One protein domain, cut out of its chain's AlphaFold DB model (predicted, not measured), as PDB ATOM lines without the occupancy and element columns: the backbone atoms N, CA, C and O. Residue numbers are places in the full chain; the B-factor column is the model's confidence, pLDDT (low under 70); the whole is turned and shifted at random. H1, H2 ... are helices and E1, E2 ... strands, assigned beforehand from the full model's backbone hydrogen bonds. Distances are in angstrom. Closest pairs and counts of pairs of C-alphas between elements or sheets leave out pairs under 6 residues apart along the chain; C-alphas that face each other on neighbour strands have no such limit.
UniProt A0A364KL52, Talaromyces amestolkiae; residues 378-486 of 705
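AT A GLANCE: This is residues 378 to 486 of the 705 residues of a protein of Talaromyces amestolkiae (UniProt A0A364KL52). A two-stranded hairpin, E1 and E2, stands in the middle of a loose, flat model, with helices H1, H4 and H5 gathered at one end and long loops with the short helix H2 toward the other. Short H3 is near E2, and residues 437 to 443 stick out at the loop end. The printed part has 109 residues, in the order H1, E1, E2, H2, H3, H4, H5; the class is mixed, helices and strands, with 47 residues, under half, in named elements. The two strands are antiparallel, the radius of gyration of the C-alphas is 16.8 A, and the spans are 55 by 32 by 16 A.

HOW THE PARTS SIT: E1, residues 393 to 399, and E2, residues 402 to 408, form an antiparallel hairpin at 149 degrees, with N 397 and O 404 3.0 A apart and N 404 and O 397 2.8 A apart, within hydrogen-bond range. The closest C-alphas of E2 and H3, residues 456 to 459, are those of Val 406 and Lys 459, 6.3 A apart. H1, residues 378 to 389, touches H5, residues 480 to 485, with residues 385 to 389 alone, at a steep tilt of 57 degrees, the same way; the closest C-alphas, of Phe 389 and Pro 482, are 5.7 A apart. H1 only just touches H4, residues 472 to 478, with residues 382 to 385 alone and 3 pairs of C-alphas within 8 A; the closest, of Tyr 385 and Ala 478, are 6.4 A apart, and the lines are about perpendicular at 79 degrees. H4 and H5 meet only through their link. H2, residues 428 to 431, touches no helix and is apart from E1. Every O i to N i+4 pair is within hydrogen-bond range in H1, H4 and H5; H2 and H3 are too short for such a pair.

IN THESE COORDINATES: E1 is 19.0 A long and E2 19.5 A, from C-alpha 393 at (378.600, 379.353, 399.045) to C-alpha 408 at (382.305, 380.053, 395.437). H1 is 15.9 A long and begins at C-alpha 378, (386.909, 373.979, 422.919). H4 is 10.0 A long, H5 8.7 A, H2 5.8 A and H3 5.1 A.

THE WHOLE: The C-alphas of Pro 378 and Gly 441, the two farthest apart, are 56.0 A apart. The printed part has no cut. The links E2 to H2, H2 to H3 and H3 to H4 are long. Mean pLDDT of the printed part is 71.4; 42 residues are under 70, among them 409 to 421 and 426 to 449.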
ATOM      1  N   PRO A 378     387.881 374.316 423.967       85.50
ATOM      2  CA  PRO A 378     386.909 373.979 422.919       85.50
ATOM      3  C   PRO A 378     386.342 375.186 422.162       85.50
ATOM      4  O   PRO A 378     386.158 375.113 420.953       85.50
ATOM      5  N   GLU A 379     386.126 376.315 422.834       89.12
ATOM      6  CA  GLU A 379     385.567 377.539 422.250       89.12
ATOM      7  C   GLU A 379     386.489 378.107 421.165       89.12
ATOM      8  O   GLU A 379     386.046 378.447 420.068       89.12
ATOM      9  N   ILE A 380     387.797 378.140 421.437       90.31
ATOM     10  CA  ILE A 380     388.804 378.597 420.473       90.31
ATOM     11  C   ILE A 380     388.923 377.598 419.319       90.31
ATOM     12  O   ILE A 380     389.067 378.011 418.168       90.31
ATOM     13  N   ARG A 381     388.810 376.291 419.590       90.94
ATOM     14  CA  ARG A 381     388.787 375.271 418.528       90.94
ATOM     15  C   ARG A 381     387.577 375.442 417.613       90.94
ATOM     16  O   ARG A 381     387.751 375.428 416.400       90.94
ATOM     17  N   LEU A 382     386.389 375.690 418.165       87.62
ATOM     18  CA  LEU A 382     385.173 375.969 417.396       87.62
ATOM     19  C   LEU A 382     385.303 377.236 416.546       87.62
ATOM     20  O   LEU A 382     384.889 377.224 415.390       87.62
ATOM     21  N   MET A 383     385.935 378.297 417.060       88.00
ATOM     22  CA  MET A 383     386.256 379.481 416.252       88.00
ATOM     23  C   MET A 383     387.196 379.132 415.092       88.00
ATOM     24  O   MET A 383     386.934 379.520 413.957       88.00
ATOM     25  N   ILE A 384     388.261 378.359 415.349       88.00
ATOM     26  CA  ILE A 384     389.193 377.897 414.308       88.00
ATOM     27  C   ILE A 384     388.450 377.074 413.253       88.00
ATOM     28  O   ILE A 384     388.592 377.347 412.063       88.00
ATOM     29  N   TYR A 385     387.634 376.101 413.661       87.75
ATOM     30  CA  TYR A 385     386.823 375.315 412.736       87.75
ATOM     31  C   TYR A 385     385.859 376.204 411.948       87.75
ATOM     32  O   TYR A 385     385.742 376.038 410.738       87.75
ATOM     33  N   GLY A 386     385.241 377.197 412.589       84.31
ATOM     34  CA  GLY A 386     384.418 378.210 411.930       84.31
ATOM     35  C   GLY A 386     385.174 378.977 410.842       84.31
ATOM     36  O   GLY A 386     384.636 379.167 409.758       84.31
ATOM     37  N   TYR A 387     386.440 379.341 411.063       83.44
ATOM     38  CA  TYR A 387     387.277 379.956 410.023       83.44
ATOM     39  C   TYR A 387     387.673 378.974 408.911       83.44
ATOM     40  O   TYR A 387     387.710 379.346 407.742       83.44
ATOM     41  N   VAL A 388     387.955 377.712 409.247       83.62
ATOM     42  CA  VAL A 388     388.368 376.684 408.272       83.62
ATOM     43  C   VAL A 388     387.202 376.259 407.365       83.62
ATOM     44  O   VAL A 388     387.360 376.077 406.150       83.62
ATOM     45  N   PHE A 389     386.015 376.099 407.945       80.69
ATOM     46  CA  PHE A 389     384.810 375.602 407.277       80.69
ATOM     47  C   PHE A 389     383.821 376.710 406.875       80.69
ATOM     48  O   PHE A 389     382.755 376.375 406.370       80.69
ATOM     49  N   GLY A 390     384.173 377.980 407.100       67.38
ATOM     50  CA  GLY A 390     383.271 379.138 407.157       67.38
ATOM     51  C   GLY A 390     382.468 379.526 405.910       67.38
ATOM     52  O   GLY A 390     382.456 378.821 404.907       67.38
ATOM     53  N   ASP A 391     381.788 380.674 406.054       63.25
ATOM     54  CA  ASP A 391     380.568 381.203 405.399       63.25
ATOM     55  C   ASP A 391     380.624 381.412 403.868       63.25
ATOM     56  O   ASP A 391     380.315 382.477 403.339       63.25
ATOM     57  N   GLU A 392     381.034 380.387 403.132       75.25
ATOM     58  CA  GLU A 392     381.116 380.407 401.675       75.25
ATOM     59  C   GLU A 392     379.912 379.691 401.051       75.25
ATOM     60  O   GLU A 392     379.362 378.727 401.597       75.25
ATOM     61  N   ALA A 393     379.507 380.140 399.863       81.12
ATOM     62  CA  ALA A 393     378.600 379.353 399.045       81.12
ATOM     63  C   ALA A 393     379.358 378.167 398.435       81.12
ATOM     64  O   ALA A 393     380.500 378.300 397.981       81.12
ATOM     65  N   VAL A 394     378.722 377.000 398.411       86.00
ATOM     66  CA  VAL A 394     379.283 375.788 397.810       86.00
ATOM     67  C   VAL A 394     378.373 375.241 396.729       86.00
ATOM     68  O   VAL A 394     377.159 375.128 396.896       86.00
ATOM     69  N   HIS A 395     378.990 374.840 395.622       86.44
ATOM     70  CA  HIS A 395     378.311 374.164 394.527       86.44
ATOM     71  C   HIS A 395     378.592 372.681 394.626       86.44
ATOM     72  O   HIS A 395     379.747 372.246 394.550       86.44
ATOM     73  N   LEU A 396     377.529 371.900 394.780       86.12
ATOM     74  CA  LEU A 396     377.631 370.455 394.743       86.12
ATOM     75  C   LEU A 396     377.847 369.997 393.303       86.12
ATOM     76  O   LEU A 396     377.217 370.480 392.359       86.12
ATOM     77  N   VAL A 397     378.760 369.048 393.148       82.88
ATOM     78  CA  VAL A 397     379.049 368.392 391.876       82.88
ATOM     79  C   VAL A 397     379.278 366.914 392.133       82.88
ATOM     80  O   VAL A 397     379.864 366.523 393.145       82.88
ATOM     81  N   GLN A 398     378.841 366.072 391.210       79.12
ATOM     82  CA  GLN A 398     379.210 364.665 391.230       79.12
ATOM     83  C   GLN A 398     380.488 364.470 390.409       79.12
ATOM     84  O   GLN A 398     380.710 365.161 389.426       79.12
ATOM     85  N   LEU A 399     381.361 363.549 390.804       78.12
ATOM     86  CA  LEU A 399     382.486 363.121 389.973       78.12
ATOM     87  C   LEU A 399     382.747 361.642 390.240       78.12
ATOM     88  O   LEU A 399     382.999 361.252 391.383       78.12
ATOM     89  N   LYS A 400     382.668 360.814 389.189       74.38
ATOM     90  CA  LYS A 400     382.839 359.351 389.276       74.38
ATOM     91  C   LYS A 400     381.968 358.724 390.382       74.38
ATOM     92  O   LYS A 400     382.461 357.994 391.238       74.38
ATOM     93  N   GLY A 401     380.686 359.097 390.419       71.88
ATOM     94  CA  GLY A 401     379.710 358.584 391.387       71.88
ATOM     95  C   GLY A 401     379.826 359.139 392.812       71.88
ATOM     96  O   GLY A 401     378.987 358.814 393.641       71.88
ATOM     97  N   LYS A 402     380.805 360.001 393.117       77.50
ATOM     98  CA  LYS A 402     380.974 360.582 394.458       77.50
ATOM     99  C   LYS A 402     380.553 362.046 394.491       77.50
ATOM    100  O   LYS A 402     380.868 362.792 393.565       77.50
ATOM    101  N   ILE A 403     379.924 362.465 395.587       83.69
ATOM    102  CA  ILE A 403     379.631 363.878 395.837       83.69
ATOM    103  C   ILE A 403     380.928 364.620 396.172       83.69
ATOM    104  O   ILE A 403     381.798 364.136 396.911       83.69
ATOM    105  N   ARG A 404     381.085 365.786 395.558       85.31
ATOM    106  CA  ARG A 404     382.190 366.729 395.703       85.31
ATOM    107  C   ARG A 404     381.614 368.142 395.745       85.31
ATOM    108  O   ARG A 404     380.429 368.344 395.486       85.31
ATOM    109  N   HIS A 405     382.453 369.114 396.075       86.19
ATOM    110  CA  HIS A 405     382.042 370.509 396.110       86.19
ATOM    111  C   HIS A 405     383.112 371.428 395.519       86.19
ATOM    112  O   HIS A 405     384.308 371.119 395.529       86.19
ATOM    113  N   VAL A 406     382.643 372.563 395.015       86.06
ATOM    114  CA  VAL A 406     383.449 373.705 394.592       86.06
ATOM    115  C   VAL A 406     383.034 374.896 395.446       86.06
ATOM    116  O   VAL A 406     381.845 375.191 395.547       86.06
ATOM    117  N   ARG A 407     383.997 375.572 396.069       83.12
ATOM    118  CA  ARG A 407     383.761 376.812 396.817       83.12
ATOM    119  C   ARG A 407     383.570 377.993 395.873       83.12
ATOM    120  O   ARG A 407     384.280 378.126 394.874       83.12
ATOM    121  N   CYS A 408     382.599 378.842 396.183       79.06
ATOM    122  CA  CYS A 408     382.305 380.053 395.437       79.06
ATOM    123  C   CYS A 408     382.716 381.287 396.240       79.06
ATOM    124  O   CYS A 408     381.998 381.744 397.121       79.06
ATOM    125  N   PHE A 409     383.868 381.859 395.885       68.62
ATOM    126  CA  PHE A 409     384.401 383.070 396.523       68.62
ATOM    127  C   PHE A 409     383.748 384.370 396.026       68.62
ATOM    128  O   PHE A 409     384.033 385.446 396.542       68.62
ATOM    129  N   GLN A 410     382.907 384.288 394.991       62.31
ATOM    130  CA  GLN A 410     382.285 385.444 394.336       62.31
ATOM    131  C   GLN A 410     380.808 385.621 394.701       62.31
ATOM    132  O   GLN A 410     380.207 386.613 394.306       62.31
ATOM    133  N   HIS A 411     380.234 384.706 395.486       62.16
ATOM    134  CA  HIS A 411     378.828 384.742 395.877       62.16
ATOM    135  C   HIS A 411     378.591 385.799 396.969       62.16
ATOM    136  O   HIS A 411     378.498 385.483 398.154       62.16
ATOM    137  N   LYS A 412     378.537 387.078 396.580       53.97
ATOM    138  CA  LYS A 412     378.356 388.205 397.512       53.97
ATOM    139  C   LYS A 412     376.911 388.360 398.005       53.97
ATOM    140  O   LYS A 412     376.708 388.908 399.081       53.97
ATOM    141  N   SER A 413     375.923 387.911 397.227       58.69
ATOM    142  CA  SER A 413     374.483 387.976 397.532       58.69
ATOM    143  C   SER A 413     373.702 387.143 396.515       58.69
ATOM    144  O   SER A 413     374.145 387.048 395.376       58.69
ATOM    145  N   ALA A 414     372.521 386.632 396.881       51.41
ATOM    146  CA  ALA A 414     371.634 385.896 395.973       51.41
ATOM    147  C   ALA A 414     371.180 386.707 394.734       51.41
ATOM    148  O   ALA A 414     370.775 386.139 393.725       51.41
ATOM    149  N   SER A 415     371.296 388.036 394.804       49.91
ATOM    150  CA  SER A 415     370.982 389.001 393.744       49.91
ATOM    151  C   SER A 415     372.061 389.135 392.653       49.91
ATOM    152  O   SER A 415     371.857 389.843 391.671       49.91
ATOM    153  N   ASP A 416     373.236 388.516 392.805       60.28
ATOM    154  CA  ASP A 416     374.351 388.630 391.847       60.28
ATOM    155  C   ASP A 416     374.462 387.377 390.962       60.28
ATOM    156  O   ASP A 416     375.532 386.801 390.766       60.28
ATOM    157  N   ILE A 417     373.326 386.941 390.412       58.94
ATOM    158  CA  ILE A 417     373.190 385.747 389.559       58.94
ATOM    159  C   ILE A 417     374.245 385.650 388.433       58.94
ATOM    160  O   ILE A 417     374.703 384.535 388.188       58.94
ATOM    161  N   PRO A 418     374.699 386.734 387.757       57.62
ATOM    162  CA  PRO A 418     375.734 386.623 386.722       57.62
ATOM    163  C   PRO A 418     377.111 386.246 387.288       57.62
ATOM    164  O   PRO A 418     377.954 385.709 386.567       57.62
ATOM    165  N   SER A 419     377.355 386.555 388.565       60.59
ATOM    166  CA  SER A 419     378.576 386.195 389.296       60.59
ATOM    167  C   SER A 419     378.494 384.813 389.950       60.59
ATOM    168  O   SER A 419     379.529 384.202 390.240       60.59
ATOM    169  N   HIS A 420     377.279 384.293 390.166       66.44
ATOM    170  CA  HIS A 420     377.098 382.960 390.728       66.44
ATOM    171  C   HIS A 420     377.814 381.947 389.840       66.44
ATOM    172  O   HIS A 420     377.782 382.030 388.615       66.44
ATOM    173  N   ARG A 421     378.474 380.962 390.461       68.06
ATOM    174  CA  ARG A 421     378.956 379.758 389.762       68.06
ATOM    175  C   ARG A 421     379.959 379.957 388.620       68.06
ATOM    176  O   ARG A 421     380.329 378.956 388.007       68.06
ATOM    177  N   GLN A 422     380.546 381.142 388.445       71.94
ATOM    178  CA  GLN A 422     381.762 381.324 387.629       71.94
ATOM    179  C   GLN A 422     382.940 380.470 388.148       71.94
ATOM    180  O   GLN A 422     383.847 380.078 387.408       71.94
ATOM    181  N   CYS A 423     382.900 380.107 389.437       75.88
ATOM    182  CA  CYS A 423     383.836 379.164 390.041       75.88
ATOM    183  C   CYS A 423     383.633 377.711 389.581       75.88
ATOM    184  O   CYS A 423     384.520 376.901 389.807       75.88
ATOM    185  N   CYS A 424     382.525 377.349 388.927       75.19
ATOM    186  CA  CYS A 424     382.337 376.045 388.291       75.19
ATOM    187  C   CYS A 424     382.698 376.119 386.800       75.19
ATOM    188  O   CYS A 424     382.821 377.202 386.232       75.19
ATOM    189  N   PRO A 425     382.965 374.993 386.127       71.75
ATOM    190  CA  PRO A 425     383.071 375.005 384.677       71.75
ATOM    191  C   PRO A 425     381.739 375.369 384.021       71.75
ATOM    192  O   PRO A 425     380.676 374.946 384.483       71.75
ATOM    193  N   GLU A 426     381.809 376.133 382.936       68.88
ATOM    194  CA  GLU A 426     380.641 376.443 382.124       68.88
ATOM    195  C   GLU A 426     380.267 375.209 381.299       68.88
ATOM    196  O   GLU A 426     381.078 374.681 380.537       68.88
ATOM    197  N   THR A 427     379.049 374.704 381.488       65.94
ATOM    198  CA  THR A 427     378.535 373.557 380.741       65.94
ATOM    199  C   THR A 427     377.297 373.937 379.946       65.94
ATOM    200  O   THR A 427     376.511 374.802 380.341       65.94
ATOM    201  N   MET A 428     377.099 373.247 378.827       58.00
ATOM    202  CA  MET A 428     375.946 373.429 377.950       58.00
ATOM    203  C   MET A 428     374.621 373.172 378.673       58.00
ATOM    204  O   MET A 428     373.650 373.876 378.404       58.00
ATOM    205  N   ALA A 429     374.583 372.211 379.606       56.28
ATOM    206  CA  ALA A 429     373.395 371.955 380.419       56.28
ATOM    207  C   ALA A 429     373.145 373.031 381.491       56.28
ATOM    208  O   ALA A 429     371.996 373.203 381.880       56.28
ATOM    209  N   ARG A 430     374.184 373.750 381.955       56.88
ATOM    210  CA  ARG A 430     374.073 374.749 383.034       56.88
ATOM    211  C   ARG A 430     373.831 376.181 382.554       56.88
ATOM    212  O   ARG A 430     373.061 376.884 383.186       56.88
ATOM    213  N   TRP A 431     374.459 376.629 381.460       51.84
ATOM    214  CA  TRP A 431     374.516 378.073 381.142       51.84
ATOM    215  C   TRP A 431     373.884 378.492 379.822       51.84
ATOM    216  O   TRP A 431     373.584 379.675 379.629       51.84
ATOM    217  N   ARG A 432     373.672 377.547 378.896       54.38
ATOM    218  CA  ARG A 432     373.160 377.823 377.538       54.38
ATOM    219  C   ARG A 432     373.784 379.086 376.914       54.38
ATOM    220  O   ARG A 432     373.085 379.921 376.344       54.38
ATOM    221  N   SER A 433     375.086 379.273 377.102       43.03
ATOM    222  CA  SER A 433     375.783 380.486 376.690       43.03
ATOM    223  C   SER A 433     376.065 380.467 375.197       43.03
ATOM    224  O   SER A 433     376.652 379.524 374.663       43.03
ATOM    225  N   SER A 434     375.639 381.527 374.512       40.50
ATOM    226  CA  SER A 434     375.985 381.794 373.116       40.50
ATOM    227  C   SER A 434     377.411 382.326 372.953       40.50
ATOM    228  O   SER A 434     377.935 382.281 371.843       40.50
ATOM    229  N   SER A 435     378.072 382.766 374.029       38.50
ATOM    230  CA  SER A 435     379.431 383.325 373.973       38.50
ATOM    231  C   SER A 435     380.479 382.294 373.531       38.50
ATOM    232  O   SER A 435     381.511 382.657 372.977       38.50
ATOM    233  N   PHE A 436     380.186 380.998 373.689       36.53
ATOM    234  CA  PHE A 436     381.015 379.907 373.166       36.53
ATOM    235  C   PHE A 436     380.594 379.413 371.774       36.53
ATOM    236  O   PHE A 436     381.371 378.724 371.113       36.53
ATOM    237  N   ALA A 437     379.411 379.796 371.279       35.22
ATOM    238  CA  ALA A 437     378.958 379.422 369.939       35.22
ATOM    239  C   ALA A 437     379.720 380.171 368.828       35.22
ATOM    240  O   ALA A 437     379.809 379.662 367.713       35.22
ATOM    241  N   ALA A 438     380.312 381.330 369.144       32.97
ATOM    242  CA  ALA A 438     381.154 382.099 368.226       32.97
ATOM    243  C   ALA A 438     382.664 381.796 368.353       32.97
ATOM    244  O   ALA A 438     383.423 382.179 367.469       32.97
ATOM    245  N   ALA A 439     383.110 381.101 369.411       33.19
ATOM    246  CA  ALA A 439     384.539 380.946 369.723       33.19
ATOM    247  C   ALA A 439     385.046 379.497 369.888       33.19
ATOM    248  O   ALA A 439     386.245 379.302 370.069       33.19
ATOM    249  N   ALA A 440     384.201 378.463 369.801       32.78
ATOM    250  CA  ALA A 440     384.649 377.080 369.987       32.78
ATOM    251  C   ALA A 440     384.216 376.146 368.847       32.78
ATOM    252  O   ALA A 440     383.126 375.573 368.841       32.78
ATOM    253  N   GLY A 441     385.149 375.891 367.928       34.44
ATOM    254  CA  GLY A 441     385.122 374.764 366.987       34.44
ATOM    255  C   GLY A 441     385.369 373.394 367.642       34.44
ATOM    256  O   GLY A 441     385.771 372.464 366.957       34.44
ATOM    257  N   ASN A 442     385.148 373.249 368.954       33.94
ATOM    258  CA  ASN A 442     385.490 372.052 369.722       33.94
ATOM    259  C   ASN A 442     384.238 371.482 370.410       33.94
ATOM    260  O   ASN A 442     383.847 371.902 371.498       33.94
ATOM    261  N   ARG A 443     383.570 370.532 369.747       44.66
ATOM    262  CA  ARG A 443     382.439 369.782 370.312       44.66
ATOM    263  C   ARG A 443     382.964 368.622 371.158       44.66
ATOM    264  O   ARG A 443     383.048 367.507 370.659       44.66
ATOM    265  N   SER A 444     383.304 368.871 372.423       45.69
ATOM    266  CA  SER A 444     383.530 367.775 373.372       45.69
ATOM    267  C   SER A 444     382.313 367.570 374.287       45.69
ATOM    268  O   SER A 444     381.789 368.501 374.898       45.69
ATOM    269  N   ASP A 445     381.864 366.322 374.346       47.44
ATOM    270  CA  ASP A 445     380.978 365.694 375.338       47.44
ATOM    271  C   ASP A 445     381.325 366.019 376.807       47.44
ATOM    272  O   ASP A 445     380.456 366.023 377.687       47.44
ATOM    273  N   SER A 446     382.583 366.380 377.066       49.28
ATOM    274  CA  SER A 446     383.069 366.839 378.367       49.28
ATOM    275  C   SER A 446     382.432 368.154 378.846       49.28
ATOM    276  O   SER A 446     382.545 368.500 380.012       49.28
ATOM    277  N   HIS A 447     381.694 368.880 378.003       55.16
ATOM    278  CA  HIS A 447     381.058 370.148 378.391       55.16
ATOM    279  C   HIS A 447     379.550 370.050 378.634       55.16
ATOM    280  O   HIS A 447     378.897 371.081 378.787       55.16
ATOM    281  N   LEU A 448     378.961 368.851 378.655       58.41
ATOM    282  CA  LEU A 448     377.522 368.704 378.902       58.41
ATOM    283  C   LEU A 448     377.199 368.833 380.390       58.41
ATOM    284  O   LEU A 448     376.362 369.658 380.754       58.41
ATOM    285  N   TYR A 449     377.916 368.107 381.250       66.12
ATOM    286  CA  TYR A 449     377.707 368.107 382.695       66.12
ATOM    287  C   TYR A 449     378.981 368.503 383.440       66.12
ATOM    288  O   TYR A 449     380.083 368.269 382.951       66.12
ATOM    289  N   PRO A 450     378.873 369.037 384.669       70.44
ATOM    290  CA  PRO A 450     380.052 369.347 385.476       70.44
ATOM    291  C   PRO A 450     380.936 368.121 385.676       70.44
ATOM    292  O   PRO A 450     382.152 368.214 385.573       70.44
ATOM    293  N   HIS A 451     380.312 366.965 385.915       71.56
ATOM    294  CA  HIS A 451     381.002 365.710 386.194       71.56
ATOM    295  C   HIS A 451     381.771 365.152 384.990       71.56
ATOM    296  O   HIS A 451     382.669 364.333 385.183       71.56
ATOM    297  N   THR A 452     381.435 365.587 383.770       71.06
ATOM    298  CA  THR A 452     382.188 365.256 382.556       71.06
ATOM    299  C   THR A 452     383.246 366.311 382.233       71.06
ATOM    300  O   THR A 452     384.132 366.043 381.426       71.06
ATOM    301  N   HIS A 453     383.229 367.473 382.900       76.06
ATOM    302  CA  HIS A 453     384.108 368.595 382.586       76.06
ATOM    303  C   HIS A 453     385.551 368.371 383.024       76.06
ATOM    304  O   HIS A 453     385.856 368.236 384.210       76.06
ATOM    305  N   LYS A 454     386.470 368.423 382.053       77.88
ATOM    306  CA  LYS A 454     387.902 368.143 382.254       77.88
ATOM    307  C   LYS A 454     388.578 369.067 383.265       77.88
ATOM    308  O   LYS A 454     389.473 368.616 383.961       77.88
ATOM    309  N   SER A 455     388.136 370.323 383.371       78.94
ATOM    310  CA  SER A 455     388.646 371.269 384.379       78.94
ATOM    311  C   SER A 455     387.942 371.191 385.736       78.94
ATOM    312  O   SER A 455     388.340 371.897 386.659       78.94
ATOM    313  N   LEU A 456     386.888 370.374 385.895       80.88
ATOM    314  CA  LEU A 456     386.224 370.252 387.194       80.88
ATOM    315  C   LEU A 456     387.192 369.782 388.295       80.88
ATOM    316  O   LEU A 456     387.173 370.418 389.347       80.88
ATOM    317  N   PRO A 457     388.040 368.746 388.093       83.62
ATOM    318  CA  PRO A 457     388.998 368.295 389.104       83.62
ATOM    319  C   PRO A 457     389.894 369.410 389.652       83.62
ATOM    320  O   PRO A 457     390.113 369.455 390.859       83.62
ATOM    321  N   ASP A 458     390.333 370.337 388.797       82.31
ATOM    322  CA  ASP A 458     391.203 371.458 389.184       82.31
ATOM    323  C   ASP A 458     390.462 372.521 390.005       82.31
ATOM    324  O   ASP A 458     391.067 373.262 390.777       82.31
ATOM    325  N   LYS A 459     389.134 372.590 389.857       80.75
ATOM    326  CA  LYS A 459     388.257 373.505 390.596       80.75
ATOM    327  C   LYS A 459     387.699 372.884 391.882       80.75
ATOM    328  O   LYS A 459     387.072 373.586 392.675       80.75
ATOM    329  N   LEU A 460     387.893 371.580 392.106       84.44
ATOM    330  CA  LEU A 460     387.407 370.916 393.314       84.44
ATOM    331  C   LEU A 460     388.121 371.449 394.553       84.44
ATOM    332  O   LEU A 460     389.346 371.550 394.623       84.44
ATOM    333  N   SER A 461     387.331 371.735 395.579       79.69
ATOM    334  CA  SER A 461     387.859 372.128 396.876       79.69
ATOM    335  C   SER A 461     388.425 370.897 397.589       79.69
ATOM    336  O   SER A 461     387.687 370.001 397.997       79.69
ATOM    337  N   ASN A 462     389.753 370.842 397.712       66.75
ATOM    338  CA  ASN A 462     390.467 369.681 398.255       66.75
ATOM    339  C   ASN A 462     390.891 369.836 399.729       66.75
ATOM    340  O   ASN A 462     391.304 368.854 400.344       66.75
ATOM    341  N   SER A 463     390.822 371.041 400.306       60.88
ATOM    342  CA  SER A 463     391.612 371.374 401.501       60.88
ATOM    343  C   SER A 463     390.846 371.517 402.816       60.88
ATOM    344  O   SER A 463     391.418 371.197 403.848       60.88
ATOM    345  N   SER A 464     389.589 371.967 402.841       66.94
ATOM    346  CA  SER A 464     388.934 372.269 404.125       66.94
ATOM    347  C   SER A 464     388.370 371.027 404.816       66.94
ATOM    348  O   SER A 464     388.747 370.725 405.943       66.94
ATOM    349  N   LEU A 465     387.535 370.236 404.133       78.19
ATOM    350  CA  LEU A 465     386.906 369.034 404.711       78.19
ATOM    351  C   LEU A 465     387.878 367.865 404.937       78.19
ATOM    352  O   LEU A 465     387.525 366.896 405.610       78.19
ATOM    353  N   SER A 466     389.100 367.926 404.400       80.56
ATOM    354  CA  SER A 466     390.129 366.915 404.679       80.56
ATOM    355  C   SER A 466     390.522 366.906 406.160       80.56
ATOM    356  O   SER A 466     390.838 365.839 406.685       80.56
ATOM    357  N   LEU A 467     390.390 368.045 406.856       85.50
ATOM    358  CA  LEU A 467     390.606 368.152 408.298       85.50
ATOM    359  C   LEU A 467     389.670 367.221 409.084       85.50
ATOM    360  O   LEU A 467     390.122 366.544 410.005       85.50
ATOM    361  N   LEU A 468     388.407 367.080 408.664       85.69
ATOM    362  CA  LEU A 468     387.447 366.158 409.290       85.69
ATOM    363  C   LEU A 468     387.864 364.684 409.160       85.69
ATOM    364  O   LEU A 468     387.382 363.834 409.899       85.69
ATOM    365  N   ARG A 469     388.767 364.362 408.225       85.75
ATOM    366  CA  ARG A 469     389.260 362.998 407.987       85.75
ATOM    367  C   ARG A 469     390.544 362.676 408.753       85.75
ATOM    368  O   ARG A 469     391.048 361.566 408.615       85.75
ATOM    369  N   THR A 470     391.083 363.623 409.523       86.88
ATOM    370  CA  THR A 470     392.362 363.456 410.235       86.88
ATOM    371  C   THR A 470     392.227 362.578 411.476       86.88
ATOM    372  O   THR A 470     392.972 361.613 411.626       86.88
ATOM    373  N   CYS A 471     391.268 362.872 412.359       85.38
ATOM    374  CA  CYS A 471     390.964 362.044 413.522       85.38
ATOM    375  C   CYS A 471     389.501 362.183 413.966       85.38
ATOM    376  O   CYS A 471     388.823 363.169 413.676       85.38
ATOM    377  N   ARG A 472     389.017 361.181 414.714       85.44
ATOM    378  CA  ARG A 472     387.618 361.091 415.170       85.44
ATOM    379  C   ARG A 472     387.223 362.219 416.127       85.44
ATOM    380  O   ARG A 472     386.078 362.643 416.102       85.44
ATOM    381  N   ALA A 473     388.164 362.728 416.925       85.38
ATOM    382  CA  ALA A 473     387.916 363.854 417.827       85.38
ATOM    383  C   ALA A 473     387.596 365.142 417.049       85.38
ATOM    384  O   ALA A 473     386.590 365.784 417.321       85.38
ATOM    385  N   ILE A 474     388.396 365.466 416.025       88.31
ATOM    386  CA  ILE A 474     388.147 366.622 415.151       88.31
ATOM    387  C   ILE A 474     386.838 366.444 414.374       88.31
ATOM    388  O   ILE A 474     386.074 367.394 414.244       88.31
ATOM    389  N   TYR A 475     386.552 365.230 413.885       87.00
ATOM    390  CA  TYR A 475     385.282 364.939 413.217       87.00
ATOM    391  C   TYR A 475     384.083 365.247 414.123       87.00
ATOM    392  O   TYR A 475     383.195 365.988 413.721       87.00
ATOM    393  N   LEU A 476     384.074 364.722 415.351       85.12
ATOM    394  CA  LEU A 476     382.956 364.901 416.280       85.12
ATOM    395  C   LEU A 476     382.787 366.353 416.747       85.12
ATOM    396  O   LEU A 476     381.659 366.779 416.960       85.12
ATOM    397  N   GLU A 477     383.872 367.122 416.884       87.50
ATOM    398  CA  GLU A 477     383.772 368.540 417.261       87.50
ATOM    399  C   GLU A 477     383.269 369.440 416.121       87.50
ATOM    400  O   GLU A 477     382.684 370.486 416.395       87.50
ATOM    401  N   ALA A 478     383.523 369.079 414.857       88.19
ATOM    402  CA  ALA A 478     383.407 370.024 413.746       88.19
ATOM    403  C   ALA A 478     382.510 369.591 412.575       88.19
ATOM    404  O   ALA A 478     382.240 370.419 411.704       88.19
ATOM    405  N   ALA A 479     382.045 368.338 412.516       87.06
ATOM    406  CA  ALA A 479     381.283 367.821 411.371       87.06
ATOM    407  C   ALA A 479     379.970 368.575 411.106       87.06
ATOM    408  O   ALA A 479     379.572 368.687 409.949       87.06
ATOM    409  N   ASP A 480     379.345 369.144 412.139       87.00
ATOM    410  CA  ASP A 480     378.106 369.923 412.022       87.00
ATOM    411  C   ASP A 480     378.303 371.276 411.327       87.00
ATOM    412  O   ASP A 480     377.388 371.784 410.672       87.00
ATOM    413  N   ILE A 481     379.490 371.873 411.475       87.56
ATOM    414  CA  ILE A 481     379.753 373.261 411.080       87.56
ATOM    415  C   ILE A 481     379.519 373.457 409.574       87.56
ATOM    416  O   ILE A 481     378.705 374.315 409.236       87.56
ATOM    417  N   PRO A 482     380.096 372.645 408.660       86.69
ATOM    418  CA  PRO A 482     379.851 372.791 407.226       86.69
ATOM    419  C   PRO A 482     378.372 372.736 406.823       86.69
ATOM    420  O   PRO A 482     377.972 373.437 405.901       86.69
ATOM    421  N   TYR A 483     377.545 371.925 407.489       88.00
ATOM    422  CA  TYR A 483     376.118 371.842 407.162       88.00
ATOM    423  C   TYR A 483     375.356 373.073 407.651       88.00
ATOM    424  O   TYR A 483     374.403 373.503 407.008       88.00
ATOM    425  N   GLN A 484     375.787 373.657 408.767       85.88
ATOM    426  CA  GLN A 484     375.115 374.786 409.389       85.88
ATOM    427  C   GLN A 484     375.507 376.143 408.795       85.88
ATOM    428  O   GLN A 484     374.673 377.051 408.754       85.88
ATOM    429  N   THR A 485     376.769 376.303 408.393       85.19
ATOM    430  CA  THR A 485     377.326 377.591 407.962       85.19
ATOM    431  C   THR A 485     377.364 377.744 406.451       85.19
ATOM    432  O   THR A 485     377.229 378.854 405.963       85.19
ATOM    433  N   LEU A 486     377.508 376.680 405.665       86.12
ATOM    434  CA  LEU A 486     377.593 376.849 404.213       86.12
ATOM    435  C   LEU A 486     376.230 377.196 403.605       86.12
ATOM    436  O   LEU A 486     375.180 376.721 404.043       86.12
TER     437      LEU A 486